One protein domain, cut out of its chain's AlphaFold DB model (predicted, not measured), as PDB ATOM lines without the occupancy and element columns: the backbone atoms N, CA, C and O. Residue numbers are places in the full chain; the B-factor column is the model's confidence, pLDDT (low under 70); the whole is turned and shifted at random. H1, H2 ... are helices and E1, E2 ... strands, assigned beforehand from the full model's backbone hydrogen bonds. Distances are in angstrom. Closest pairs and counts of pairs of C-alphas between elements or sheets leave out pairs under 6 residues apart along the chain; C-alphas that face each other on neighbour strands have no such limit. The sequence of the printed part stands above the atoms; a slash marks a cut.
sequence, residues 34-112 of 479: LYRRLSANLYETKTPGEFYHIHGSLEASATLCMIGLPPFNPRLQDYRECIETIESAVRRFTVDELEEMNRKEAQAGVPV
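This is residues 34 to 112 of the 479 residues of an uncharacterized protein of Verticillium dahliae VDG1 (UniProt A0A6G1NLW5). A small two-stranded hairpin, E1 and E2, makes a wall, with H2, H3 and H4 gathered over one of its faces and the other face bare. Residues 83 to 90 of H3 cross over the wall mainly on the E1 side, H4 is over E2, the short H1 packs on residues 79 to 82 of H3, and residues 67 to 78, with no named element, loop round from H2 to H3 at the end of the model away from H4. The printed part has 79 residues, with four named helices and two named strands in the order H1, E1, E2, H2, H3, H4; the sheet has the order E1 - E2, antiparallel, and the class is mixed, helices and strands. The whole is compact, with a radius of gyration of the C-alphas of 11.3 A, and rounded, spanning 31 by 25 by 17 A.

Look first at E1, residues 40 to 44, and E2, residues 51 to 55, a hairpin of antiparallel neighbours with 161 degrees between their directions. Between them you will find N 43 and O 52 within hydrogen-bond range at 3.0 A, and N 52 and O 43 at 2.9 A. Residues 52 to 53 of E2 also pair with residues 110 to 111, antiparallel. Go next to H3, residues 79 to 90, where the C-alphas of Tyr 43 and Glu 87, the closest of E1 and H3, are 5.5 A apart. With its residues 79 to 82 alone, H3 touches H1, residues 34 to 37; the closest C-alphas are those of Tyr 35 and Cys 82, 5.6 A apart. For H4, residues 95 to 104, the closest C-alphas to E2 are those of Tyr 52 and Val 95, at 6.4 A. H2, residues 61 to 66, and H4 only just touch, with 3 pairs of C-alphas within 8 A, the closest Met 66 and Met 101 at 6.8 A; they run opposite ways at a steep tilt of 47 degrees. H2 and H3 are near each other, with 5 pairs of C-alphas within 10 A. In H2, H3 and H4 every O i to N i+4 pair is within hydrogen-bond range; H1 is too short for such a pair.

Find C-alpha 40 at (23.977, 28.448, -39.015); from there E1 runs 13.5 A to C-alpha 44, and E2 runs 13.1 A back. H3 begins at C-alpha 79, at (23.721, 38.103, -48.564), and covers 16.7 A. H4 covers 14.2 A and ends at C-alpha 104, at (12.168, 21.540, -27.781). H2 measures 8.4 A and H1 5.0 A.

The two C-alphas farthest apart are those of Arg 75 and Asp 96, at 31.5 A. The printed part has no cut. The link from H2 to H3, 12 residues, is long. The mean pLDDT of the printed part is 97.5, and no printed residue is under 70.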
ATOM      1  N   LEU A  34      21.900  29.852 -49.952       95.44
ATOM      2  CA  LEU A  34      22.508  30.863 -49.074       95.44
ATOM      3  C   LEU A  34      21.661  31.165 -47.830       95.44
ATOM      4  O   LEU A  34      22.168  31.098 -46.715       95.44
ATOM      5  N   TYR A  35      20.367  31.423 -48.020       97.38
ATOM      6  CA  TYR A  35      19.415  31.665 -46.937       97.38
ATOM      7  C   TYR A  35      19.407  30.543 -45.880       97.38
ATOM      8  O   TYR A  35      19.412  30.809 -44.682       97.38
ATOM      9  N   ARG A  36      19.460  29.278 -46.318       97.56
ATOM     10  CA  ARG A  36      19.502  28.115 -45.418       97.56
ATOM     11  C   ARG A  36      20.858  27.984 -44.740       97.56
ATOM     12  O   ARG A  36      20.903  27.718 -43.543       97.56
ATOM     13  N   ARG A  37      21.950  28.250 -45.457       95.81
ATOM     14  CA  ARG A  37      23.306  28.251 -44.890       95.81
ATOM     15  C   ARG A  37      23.450  29.275 -43.764       95.81
ATOM     16  O   ARG A  37      24.049  28.972 -42.741       95.81
ATOM     17  N   LEU A  38      22.853  30.456 -43.926       97.38
ATOM     18  CA  LEU A  38      22.885  31.531 -42.929       97.38
ATOM     19  C   LEU A  38      22.019  31.253 -41.687       97.38
ATOM     20  O   LEU A  38      22.144  31.961 -40.698       97.38
ATOM     21  N   SER A  39      21.227  30.175 -41.665       96.81
ATOM     22  CA  SER A  39      20.604  29.676 -40.424       96.81
ATOM     23  C   SER A  39      21.591  28.981 -39.468       96.81
ATOM     24  O   SER A  39      21.195  28.519 -38.398       96.81
ATOM     25  N   ALA A  40      22.864  28.868 -39.857       97.12
ATOM     26  CA  ALA A  40      23.977  28.448 -39.015       97.12
ATOM     27  C   ALA A  40      24.934  29.620 -38.799       97.12
ATOM     28  O   ALA A  40      25.984  29.711 -39.438       97.12
ATOM     29  N   ASN A  41      24.521  30.548 -37.936       97.81
ATOM     30  CA  ASN A  41      25.230  31.800 -37.719       97.81
ATOM     31  C   ASN A  41      24.869  32.440 -36.370       97.81
ATOM     32  O   ASN A  41      23.906  32.046 -35.705       97.81
ATOM     33  N   LEU A  42      25.653  33.445 -35.997       97.12
ATOM     34  CA  LEU A  42      25.511  34.207 -34.769       97.12
ATOM     35  C   LEU A  42      24.690  35.478 -35.024       97.12
ATOM     36  O   LEU A  42      24.988  36.241 -35.941       97.12
ATOM     37  N   TYR A  43      23.676  35.714 -34.192       98.69
ATOM     38  CA  TYR A  43      22.798  36.878 -34.288       98.69
ATOM     39  C   TYR A  43      22.565  37.529 -32.925       98.69
ATOM     40  O   TYR A  43      22.527  36.846 -31.897       98.69
ATOM     41  N   GLU A  44      22.402  38.852 -32.912       98.50
ATOM     42  CA  GLU A  44      21.960  39.576 -31.720       98.50
ATOM     43  C   GLU A  44      20.508  39.204 -31.380       98.50
ATOM     44  O   GLU A  44      19.665  38.999 -32.259       98.50
ATOM     45  N   THR A  45      20.216  39.087 -30.089       98.75
ATOM     46  CA  THR A  45      18.886  38.731 -29.583       98.75
ATOM     47  C   THR A  45      18.040  39.975 -29.305       98.75
ATOM     48  O   THR A  45      18.419  41.105 -29.610       98.75
ATOM     49  N   LYS A  46      16.855  39.782 -28.720       98.56
ATOM     50  CA  LYS A  46      15.995  40.875 -28.248       98.56
ATOM     51  C   LYS A  46      16.681  41.782 -27.225       98.56
ATOM     52  O   LYS A  46      16.338  42.962 -27.142       98.56
ATOM     53  N   THR A  47      17.606  41.239 -26.436       98.50
ATOM     54  CA  THR A  47      18.377  41.998 -25.450       98.50
ATOM     55  C   THR A  47      19.652  42.527 -26.115       98.50
ATOM     56  O   THR A  47      20.483  41.722 -26.538       98.50
ATOM     57  N   PRO A  48      19.852  43.856 -26.205       97.44
ATOM     58  CA  PRO A  48      21.053  44.415 -26.819       97.44
ATOM     59  C   PRO A  48      22.338  43.931 -26.140       97.44
ATOM     60  O   PRO A  48      22.445  43.964 -24.912       97.44
ATOM     61  N   GLY A  49      23.317  43.509 -26.941       96.44
ATOM     62  CA  GLY A  49      24.587  42.954 -26.463       96.44
ATOM     63  C   GLY A  49      24.540  41.485 -26.016       96.44
ATOM     64  O   GLY A  49      25.586  40.934 -25.668       96.44
ATOM     65  N   GLU A  50      23.374  40.835 -26.056       98.38
ATOM     66  CA  GLU A  50      23.254  39.382 -25.924       98.38
ATOM     67  C   GLU A  50      23.112  38.741 -27.301       98.38
ATOM     68  O   GLU A  50      22.309  39.171 -28.133       98.38
ATOM     69  N   PHE A  51      23.863  37.666 -27.521       98.81
ATOM     70  CA  PHE A  51      23.933  36.980 -28.802       98.81
ATOM     71  C   PHE A  51      23.552  35.513 -28.646       98.81
ATOM     72  O   PHE A  51      23.832  34.878 -27.623       98.81
ATOM     73  N   TYR A  52      22.956  34.966 -29.698       98.81
ATOM     74  CA  TYR A  52      22.617  33.557 -29.794       98.81
ATOM     75  C   TYR A  52      23.107  33.009 -31.130       98.81
ATOM     76  O   TYR A  52      22.903  33.622 -32.181       98.81
ATOM     77  N   HIS A  53      23.754  31.848 -31.102       98.69
ATOM     78  CA  HIS A  53      24.124  31.147 -32.322       98.69
ATOM     79  C   HIS A  53      23.038  30.120 -32.631       98.69
ATOM     80  O   HIS A  53      22.976  29.075 -31.991       98.69
ATOM     81  N   ILE A  54      22.187  30.388 -33.622       98.50
ATOM     82  CA  ILE A  54      21.261  29.376 -34.158       98.50
ATOM     83  C   ILE A  54      22.010  28.460 -35.127       98.50
ATOM     84  O   ILE A  54      22.996  28.878 -35.736       98.50
ATOM     85  N   HIS A  55      21.591  27.199 -35.271       97.69
ATOM     86  CA  HIS A  55      22.320  26.276 -36.142       97.69
ATOM     87  C   HIS A  55      21.455  25.235 -36.849       97.69
ATOM     88  O   HIS A  55      21.189  24.155 -36.318       97.69
ATOM     89  N   GLY A  56      21.161  25.520 -38.124       95.12
ATOM     90  CA  GLY A  56      20.444  24.643 -39.058       95.12
ATOM     91  C   GLY A  56      21.137  23.323 -39.407       95.12
ATOM     92  O   GLY A  56      20.594  22.514 -40.151       95.12
ATOM     93  N   SER A  57      22.335  23.062 -38.884       94.69
ATOM     94  CA  SER A  57      23.049  21.790 -39.068       94.69
ATOM     95  C   SER A  57      23.152  21.419 -40.558       94.69
ATOM     96  O   SER A  57      23.529  22.251 -41.379       94.69
ATOM     97  N   LEU A  58      22.806  20.183 -40.926       95.44
ATOM     98  CA  LEU A  58      22.667  19.761 -42.323       95.44
ATOM     99  C   LEU A  58      21.191  19.617 -42.717       95.44
ATOM    100  O   LEU A  58      20.888  18.877 -43.642       95.44
ATOM    101  N   GLU A  59      20.273  20.271 -42.001       95.94
ATOM    102  CA  GLU A  59      18.839  20.343 -42.308       95.94
ATOM    103  C   GLU A  59      18.252  21.606 -41.643       95.94
ATOM    104  O   GLU A  59      17.896  21.608 -40.467       95.94
ATOM    105  N   ALA A  60      18.198  22.710 -42.390       97.31
ATOM    106  CA  ALA A  60      17.907  24.034 -41.834       97.31
ATOM    107  C   ALA A  60      16.425  24.281 -41.503       97.31
ATOM    108  O   ALA A  60      16.093  25.308 -40.906       97.31
ATOM    109  N   SER A  61      15.517  23.390 -41.913       97.88
ATOM    110  CA  SER A  61      14.080  23.668 -41.880       97.88
ATOM    111  C   SER A  61      13.571  23.839 -40.452       97.88
ATOM    112  O   SER A  61      12.861  24.802 -40.179       97.88
ATOM    113  N   ALA A  62      13.978  22.956 -39.535       97.75
ATOM    114  CA  ALA A  62      13.567  23.028 -38.134       97.75
ATOM    115  C   ALA A  62      14.014  24.340 -37.465       97.75
ATOM    116  O   ALA A  62      13.187  25.034 -36.881       97.75
ATOM    117  N   THR A  63      15.284  24.736 -37.616       98.25
ATOM    118  CA  THR A  63      15.800  25.997 -37.049       98.25
ATOM    119  C   THR A  63      15.100  27.232 -37.629       98.25
ATOM    120  O   THR A  63      14.758  28.143 -36.883       98.25
ATOM    121  N   LEU A  64      14.854  27.277 -38.944       98.62
ATOM    122  CA  LEU A  64      14.162  28.409 -39.573       98.62
ATOM    123  C   LEU A  64      12.699  28.508 -39.116       98.62
ATOM    124  O   LEU A  64      12.251  29.586 -38.721       98.62
ATOM    125  N   CYS A  65      11.976  27.384 -39.098       98.56
ATOM    126  CA  CYS A  65      10.602  27.326 -38.596       98.56
ATOM    127  C   CYS A  65      10.518  27.705 -37.112       98.56
ATOM    128  O   CYS A  65       9.592  28.419 -36.727       98.56
ATOM    129  N   MET A  66      11.491  27.276 -36.298       98.44
ATOM    130  CA  MET A  66      11.590  27.600 -34.870       98.44
ATOM    131  C   MET A  66      11.550  29.113 -34.648       98.44
ATOM    132  O   MET A  66      10.766  29.594 -33.839       98.44
ATOM    133  N   ILE A  67      12.318  29.883 -35.423       98.50
ATOM    134  CA  ILE A  67      12.324  31.351 -35.344       98.50
ATOM    135  C   ILE A  67      11.239  32.006 -36.206       98.50
ATOM    136  O   ILE A  67      11.312  33.205 -36.459       98.50
ATOM    137  N   GLY A  68      10.229  31.262 -36.666       98.25
ATOM    138  CA  GLY A  68       9.065  31.779 -37.390       98.25
ATOM    139  C   GLY A  68       9.339  32.215 -38.830       98.25
ATOM    140  O   GLY A  68       8.646  33.102 -39.332       98.25
ATOM    141  N   LEU A  69      10.348  31.637 -39.479       98.56
ATOM    142  CA  LEU A  69      10.671  31.862 -40.883       98.56
ATOM    143  C   LEU A  69      10.345  30.625 -41.742       98.56
ATOM    144  O   LEU A  69      10.334  29.504 -41.231       98.56
ATOM    145  N   PRO A  70      10.069  30.785 -43.052       98.12
ATOM    146  CA  PRO A  70       9.820  29.643 -43.923       98.12
ATOM    147  C   PRO A  70      11.090  28.789 -44.095       98.12
ATOM    148  O   PRO A  70      12.188  29.333 -44.186       98.12
ATOM    149  N   PRO A  71      10.970  27.459 -44.244       97.56
ATOM    150  CA  PRO A  71      12.134  26.576 -44.382       97.56
ATOM    151  C   PRO A  71      12.927  26.818 -45.679       97.56
ATOM    152  O   PRO A  71      14.113  26.495 -45.766       97.56
ATOM    153  N   PHE A  72      12.281  27.398 -46.693       97.62
ATOM    154  CA  PHE A  72      12.885  27.790 -47.961       97.62
ATOM    155  C   PHE A  72      12.380  29.171 -48.372       97.62
ATOM    156  O   PHE A  72      11.183  29.451 -48.297       97.62
ATOM    157  N   ASN A  73      13.285  30.007 -48.879       96.12
ATOM    158  CA  ASN A  73      12.950  31.297 -49.469       96.12
ATOM    159  C   ASN A  73      13.786  31.527 -50.741       96.12
ATOM    160  O   ASN A  73      14.826  32.179 -50.690       96.12
ATOM    161  N   PRO A  74      13.372  30.979 -51.900       89.75
ATOM    162  CA  PRO A  74      14.183  31.005 -53.122       89.75
ATOM    163  C   PRO A  74      14.357  32.409 -53.723       89.75
ATOM    164  O   PRO A  74      15.210  32.601 -54.592       89.75
ATOM    165  N   ARG A  75      13.541  33.380 -53.291       91.38
ATOM    166  CA  ARG A  75      13.622  34.777 -53.739       91.38
ATOM    167  C   ARG A  75      14.696  35.566 -52.990       91.38
ATOM    168  O   ARG A  75      15.194  36.541 -53.532       91.38
ATOM    169  N   LEU A  76      15.043  35.143 -51.775       94.12
ATOM    170  CA  LEU A  76      16.024  35.815 -50.934       94.12
ATOM    171  C   LEU A  76      17.418  35.259 -51.239       94.12
ATOM    172  O   LEU A  76      17.796  34.186 -50.766       94.12
ATOM    173  N   GLN A  77      18.142  35.962 -52.109       93.94
ATOM    174  CA  GLN A  77      19.464  35.548 -52.595       93.94
ATOM    175  C   GLN A  77      20.575  36.529 -52.223       93.94
ATOM    176  O   GLN A  77      21.745  36.150 -52.273       93.94
ATOM    177  N   ASP A  78      20.231  37.765 -51.853       97.38
ATOM    178  CA  ASP A  78      21.216  38.732 -51.391       97.38
ATOM    179  C   ASP A  78      21.731  38.366 -49.991       97.38
ATOM    180  O   ASP A  78      20.974  37.960 -49.105       97.38
ATOM    181  N   TYR A  79      23.043  38.492 -49.799       97.12
ATOM    182  CA  TYR A  79      23.721  38.103 -48.564       97.12
ATOM    183  C   TYR A  79      23.302  38.956 -47.364       97.12
ATOM    184  O   TYR A  79      23.078  38.413 -46.280       97.12
ATOM    185  N   ARG A  80      23.184  40.277 -47.545       97.56
ATOM    186  CA  ARG A  80      22.811  41.195 -46.465       97.56
ATOM    187  C   ARG A  80      21.328  41.078 -46.154       97.56
ATOM    188  O   ARG A  80      20.993  40.932 -44.984       97.56
ATOM    189  N   GLU A  81      20.471  40.993 -47.168       98.12
ATOM    190  CA  GLU A  81      19.033  40.792 -46.948       98.12
ATOM    191  C   GLU A  81      18.737  39.461 -46.231       98.12
ATOM    192  O   GLU A  81      17.851  39.400 -45.373       98.12
ATOM    193  N   CYS A  82      19.491  38.387 -46.525       98.25
ATOM    194  CA  CYS A  82      19.394  37.127 -45.778       98.25
ATOM    195  C   CYS A  82      19.739  37.310 -44.295       98.25
ATOM    196  O   CYS A  82      18.986  36.846 -43.438       98.25
ATOM    197  N   ILE A  83      20.867  37.966 -43.999       98.31
ATOM    198  CA  ILE A  83      21.311  38.251 -42.627       98.31
ATOM    199  C   ILE A  83      20.254  39.071 -41.892       98.31
ATOM    200  O   ILE A  83      19.785  38.636 -40.846       98.31
ATOM    201  N   GLU A  84      19.826  40.193 -42.469       98.38
ATOM    202  CA  GLU A  84      18.848  41.096 -41.860       98.38
ATOM    203  C   GLU A  84      17.520  40.389 -41.587       98.38
ATOM    204  O   GLU A  84      16.930  40.566 -40.522       98.38
ATOM    205  N   THR A  85      17.063  39.541 -42.514       98.62
ATOM    206  CA  THR A  85      15.832  38.755 -42.347       98.62
ATOM    207  C   THR A  85      15.934  37.784 -41.171       98.62
ATOM    208  O   THR A  85      15.008  37.696 -40.362       98.62
ATOM    209  N   ILE A  86      17.038  37.036 -41.077       98.69
ATOM    210  CA  ILE A  86      17.226  36.031 -40.026       98.69
ATOM    211  C   ILE A  86      17.455  36.707 -38.676       98.69
ATOM    212  O   ILE A  86      16.788  36.361 -37.702       98.69
ATOM    213  N   GLU A  87      18.322  37.715 -38.618       98.69
ATOM    214  CA  GLU A  87      18.605  38.456 -37.393       98.69
ATOM    215  C   GLU A  87      17.350  39.152 -36.859       98.69
ATOM    216  O   GLU A  87      17.038  39.043 -35.676       98.69
ATOM    217  N   SER A  88      16.551  39.781 -37.729       98.69
ATOM    218  CA  SER A  88      15.274  40.390 -37.329       98.69
ATOM    219  C   SER A  88      14.307  39.373 -36.720       98.69
ATOM    220  O   SER A  88      13.531  39.717 -35.827       98.69
ATOM    221  N   ALA A  89      14.341  38.118 -37.176       98.75
ATOM    222  CA  ALA A  89      13.540  37.051 -36.596       98.75
ATOM    223  C   ALA A  89      14.071  36.604 -35.224       98.75
ATOM    224  O   ALA A  89      13.257  36.410 -34.320       98.75
ATOM    225  N   VAL A  90      15.397  36.490 -35.065       98.81
ATOM    226  CA  VAL A  90      16.070  36.148 -33.797       98.81
ATOM    227  C   VAL A  90      15.858  37.238 -32.741       98.81
ATOM    228  O   VAL A  90      15.505  36.922 -31.606       98.81
ATOM    229  N   ARG A  91      15.933  38.522 -33.119       98.69
ATOM    230  CA  ARG A  91      15.720  39.696 -32.244       98.69
ATOM    231  C   ARG A  91      14.326  39.792 -31.613       98.69
ATOM    232  O   ARG A  91      14.071  40.673 -30.795       98.69
ATOM    233  N   ARG A  92      13.396  38.902 -31.966       98.75
ATOM    234  CA  ARG A  92      12.083  38.802 -31.308       98.75
ATOM    235  C   ARG A  92      12.137  38.063 -29.972       98.75
ATOM    236  O   ARG A  92      11.189  38.195 -29.199       98.75
ATOM    237  N   PHE A  93      13.220  37.334 -29.711       98.88
ATOM    238  CA  PHE A  93      13.347  36.404 -28.594       98.88
ATOM    239  C   PHE A  93      14.555  36.736 -27.712       98.88
ATOM    240  O   PHE A  93      15.574  37.226 -28.203       98.88
ATOM    241  N   THR A  94      14.444  36.485 -26.409       98.88
ATOM    242  CA  THR A  94      15.587  36.503 -25.483       98.88
ATOM    243  C   THR A  94      16.426  35.230 -25.622       98.88
ATOM    244  O   THR A  94      15.996  34.250 -26.233       98.88
ATOM    245  N   VAL A  95      17.620  35.215 -25.020       98.69
ATOM    246  CA  VAL A  95      18.457  34.006 -24.936       98.69
ATOM    247  C   VAL A  95      17.706  32.833 -24.294       98.69
ATOM    248  O   VAL A  95      17.748  31.728 -24.830       98.69
ATOM    249  N   ASP A  96      16.985  33.065 -23.195       98.50
ATOM    250  CA  ASP A  96      16.248  32.009 -22.486       98.50
ATOM    251  C   ASP A  96      15.096  31.437 -23.326       98.50
ATOM    252  O   ASP A  96      14.888  30.222 -23.357       98.50
ATOM    253  N   GLU A  97      14.364  32.298 -24.044       98.69
ATOM    254  CA  GLU A  97      13.306  31.873 -24.970       98.69
ATOM    255  C   GLU A  97      13.892  31.021 -26.107       98.69
ATOM    256  O   GLU A  97      13.355  29.956 -26.421       98.69
ATOM    257  N   LEU A  98      15.025  31.446 -26.681       98.69
ATOM    258  CA  LEU A  98      15.724  30.703 -27.731       98.69
ATOM    259  C   LEU A  98      16.281  29.370 -27.226       98.69
ATOM    260  O   LEU A  98      16.143  28.379 -27.936       98.69
ATOM    261  N   GLU A  99      16.853  29.302 -26.019       97.88
ATOM    262  CA  GLU A  99      17.323  28.039 -25.431       97.88
ATOM    263  C   GLU A  99      16.179  27.038 -25.235       97.88
ATOM    264  O   GLU A  99      16.340  25.855 -25.549       97.88
ATOM    265  N   GLU A 100      15.021  27.484 -24.742       98.12
ATOM    266  CA  GLU A 100      13.863  26.606 -24.545       98.12
ATOM    267  C   GLU A 100      13.299  26.111 -25.885       98.12
ATOM    268  O   GLU A 100      13.046  24.915 -26.064       98.12
ATOM    269  N   MET A 101      13.173  27.006 -26.870       98.12
ATOM    270  CA  MET A 101      12.757  26.654 -28.230       98.12
ATOM    271  C   MET A 101      13.746  25.679 -28.884       98.12
ATOM    272  O   MET A 101      13.340  24.652 -29.430       98.12
ATOM    273  N   ASN A 102      15.046  25.951 -28.769       96.62
ATOM    274  CA  ASN A 102      16.112  25.120 -29.319       96.62
ATOM    275  C   ASN A 102      16.116  23.716 -28.699       96.62
ATOM    276  O   ASN A 102      16.270  22.726 -29.419       96.62
ATOM    277  N   ARG A 103      15.894  23.613 -27.381       95.19
ATOM    278  CA  ARG A 103      15.765  22.331 -26.674       95.19
ATOM    279  C   ARG A 103      14.563  21.536 -27.169       95.19
ATOM    280  O   ARG A 103      14.706  20.349 -27.455       95.19
ATOM    281  N   LYS A 104      13.400  22.180 -27.300       96.44
ATOM    282  CA  LYS A 104      12.168  21.540 -27.781       96.44
ATOM    283  C   LYS A 104      12.324  20.971 -29.193       96.44
ATOM    284  O   LYS A 104      11.855  19.869 -29.461       96.44
ATOM    285  N   GLU A 105      13.006  21.702 -30.068       95.81
ATOM    286  CA  GLU A 105      13.241  21.299 -31.459       95.81
ATOM    287  C   GLU A 105      14.498  20.418 -31.630       95.81
ATOM    288  O   GLU A 105      14.833  20.029 -32.751       95.81
ATOM    289  N   ALA A 106      15.208  20.099 -30.538       94.50
ATOM    290  CA  ALA A 106      16.459  19.335 -30.527       94.50
ATOM    291  C   ALA A 106      17.518  19.872 -31.518       94.50
ATOM    292  O   ALA A 106      18.186  19.106 -32.222       94.50
ATOM    293  N   GLN A 107      17.646  21.199 -31.592       96.44
ATOM    294  CA  GLN A 107      18.572  21.899 -32.485       96.44
ATOM    295  C   GLN A 107      19.912  22.204 -31.791       96.44
ATOM    296  O   GLN A 107      20.063  22.064 -30.576       96.44
ATOM    297  N   ALA A 108      20.923  22.581 -32.579       96.88
ATOM    298  CA  ALA A 108      22.298  22.761 -32.101       96.88
ATOM    299  C   ALA A 108      22.620  24.173 -31.595       96.88
ATOM    300  O   ALA A 108      23.781  24.456 -31.340       96.88
ATOM    301  N   GLY A 109      21.634  25.064 -31.473       97.69
ATOM    302  CA  GLY A 109      21.875  26.436 -31.038       97.69
ATOM    303  C   GLY A 109      22.336  26.552 -29.584       97.69
ATOM    304  O   GLY A 109      22.123  25.632 -28.789       97.69
ATOM    305  N   VAL A 110      22.989  27.673 -29.262       98.44
ATOM    306  CA  VAL A 110      23.522  27.997 -27.925       98.44
ATOM    307  C   VAL A 110      23.547  29.506 -27.651       98.44
ATOM    308  O   VAL A 110      23.683  30.302 -28.590       98.44
ATOM    309  N   PRO A 111      23.517  29.918 -26.367       98.50
ATOM    310  CA  PRO A 111      23.945  31.255 -25.976       98.50
ATOM    311  C   PRO A 111      25.425  31.470 -26.307       98.50
ATOM    312  O   PRO A 111      26.237  30.547 -26.207       98.50
ATOM    313  N   VAL A 112      25.794  32.706 -26.639       98.75
ATOM    314  CA  VAL A 112      27.199  33.074 -26.847       98.75
ATOM    315  C   VAL A 112      27.777  33.632 -25.549       98.75
ATOM    316  O   VAL A 112      27.532  34.783 -25.181       98.75
TER     317      VAL A 112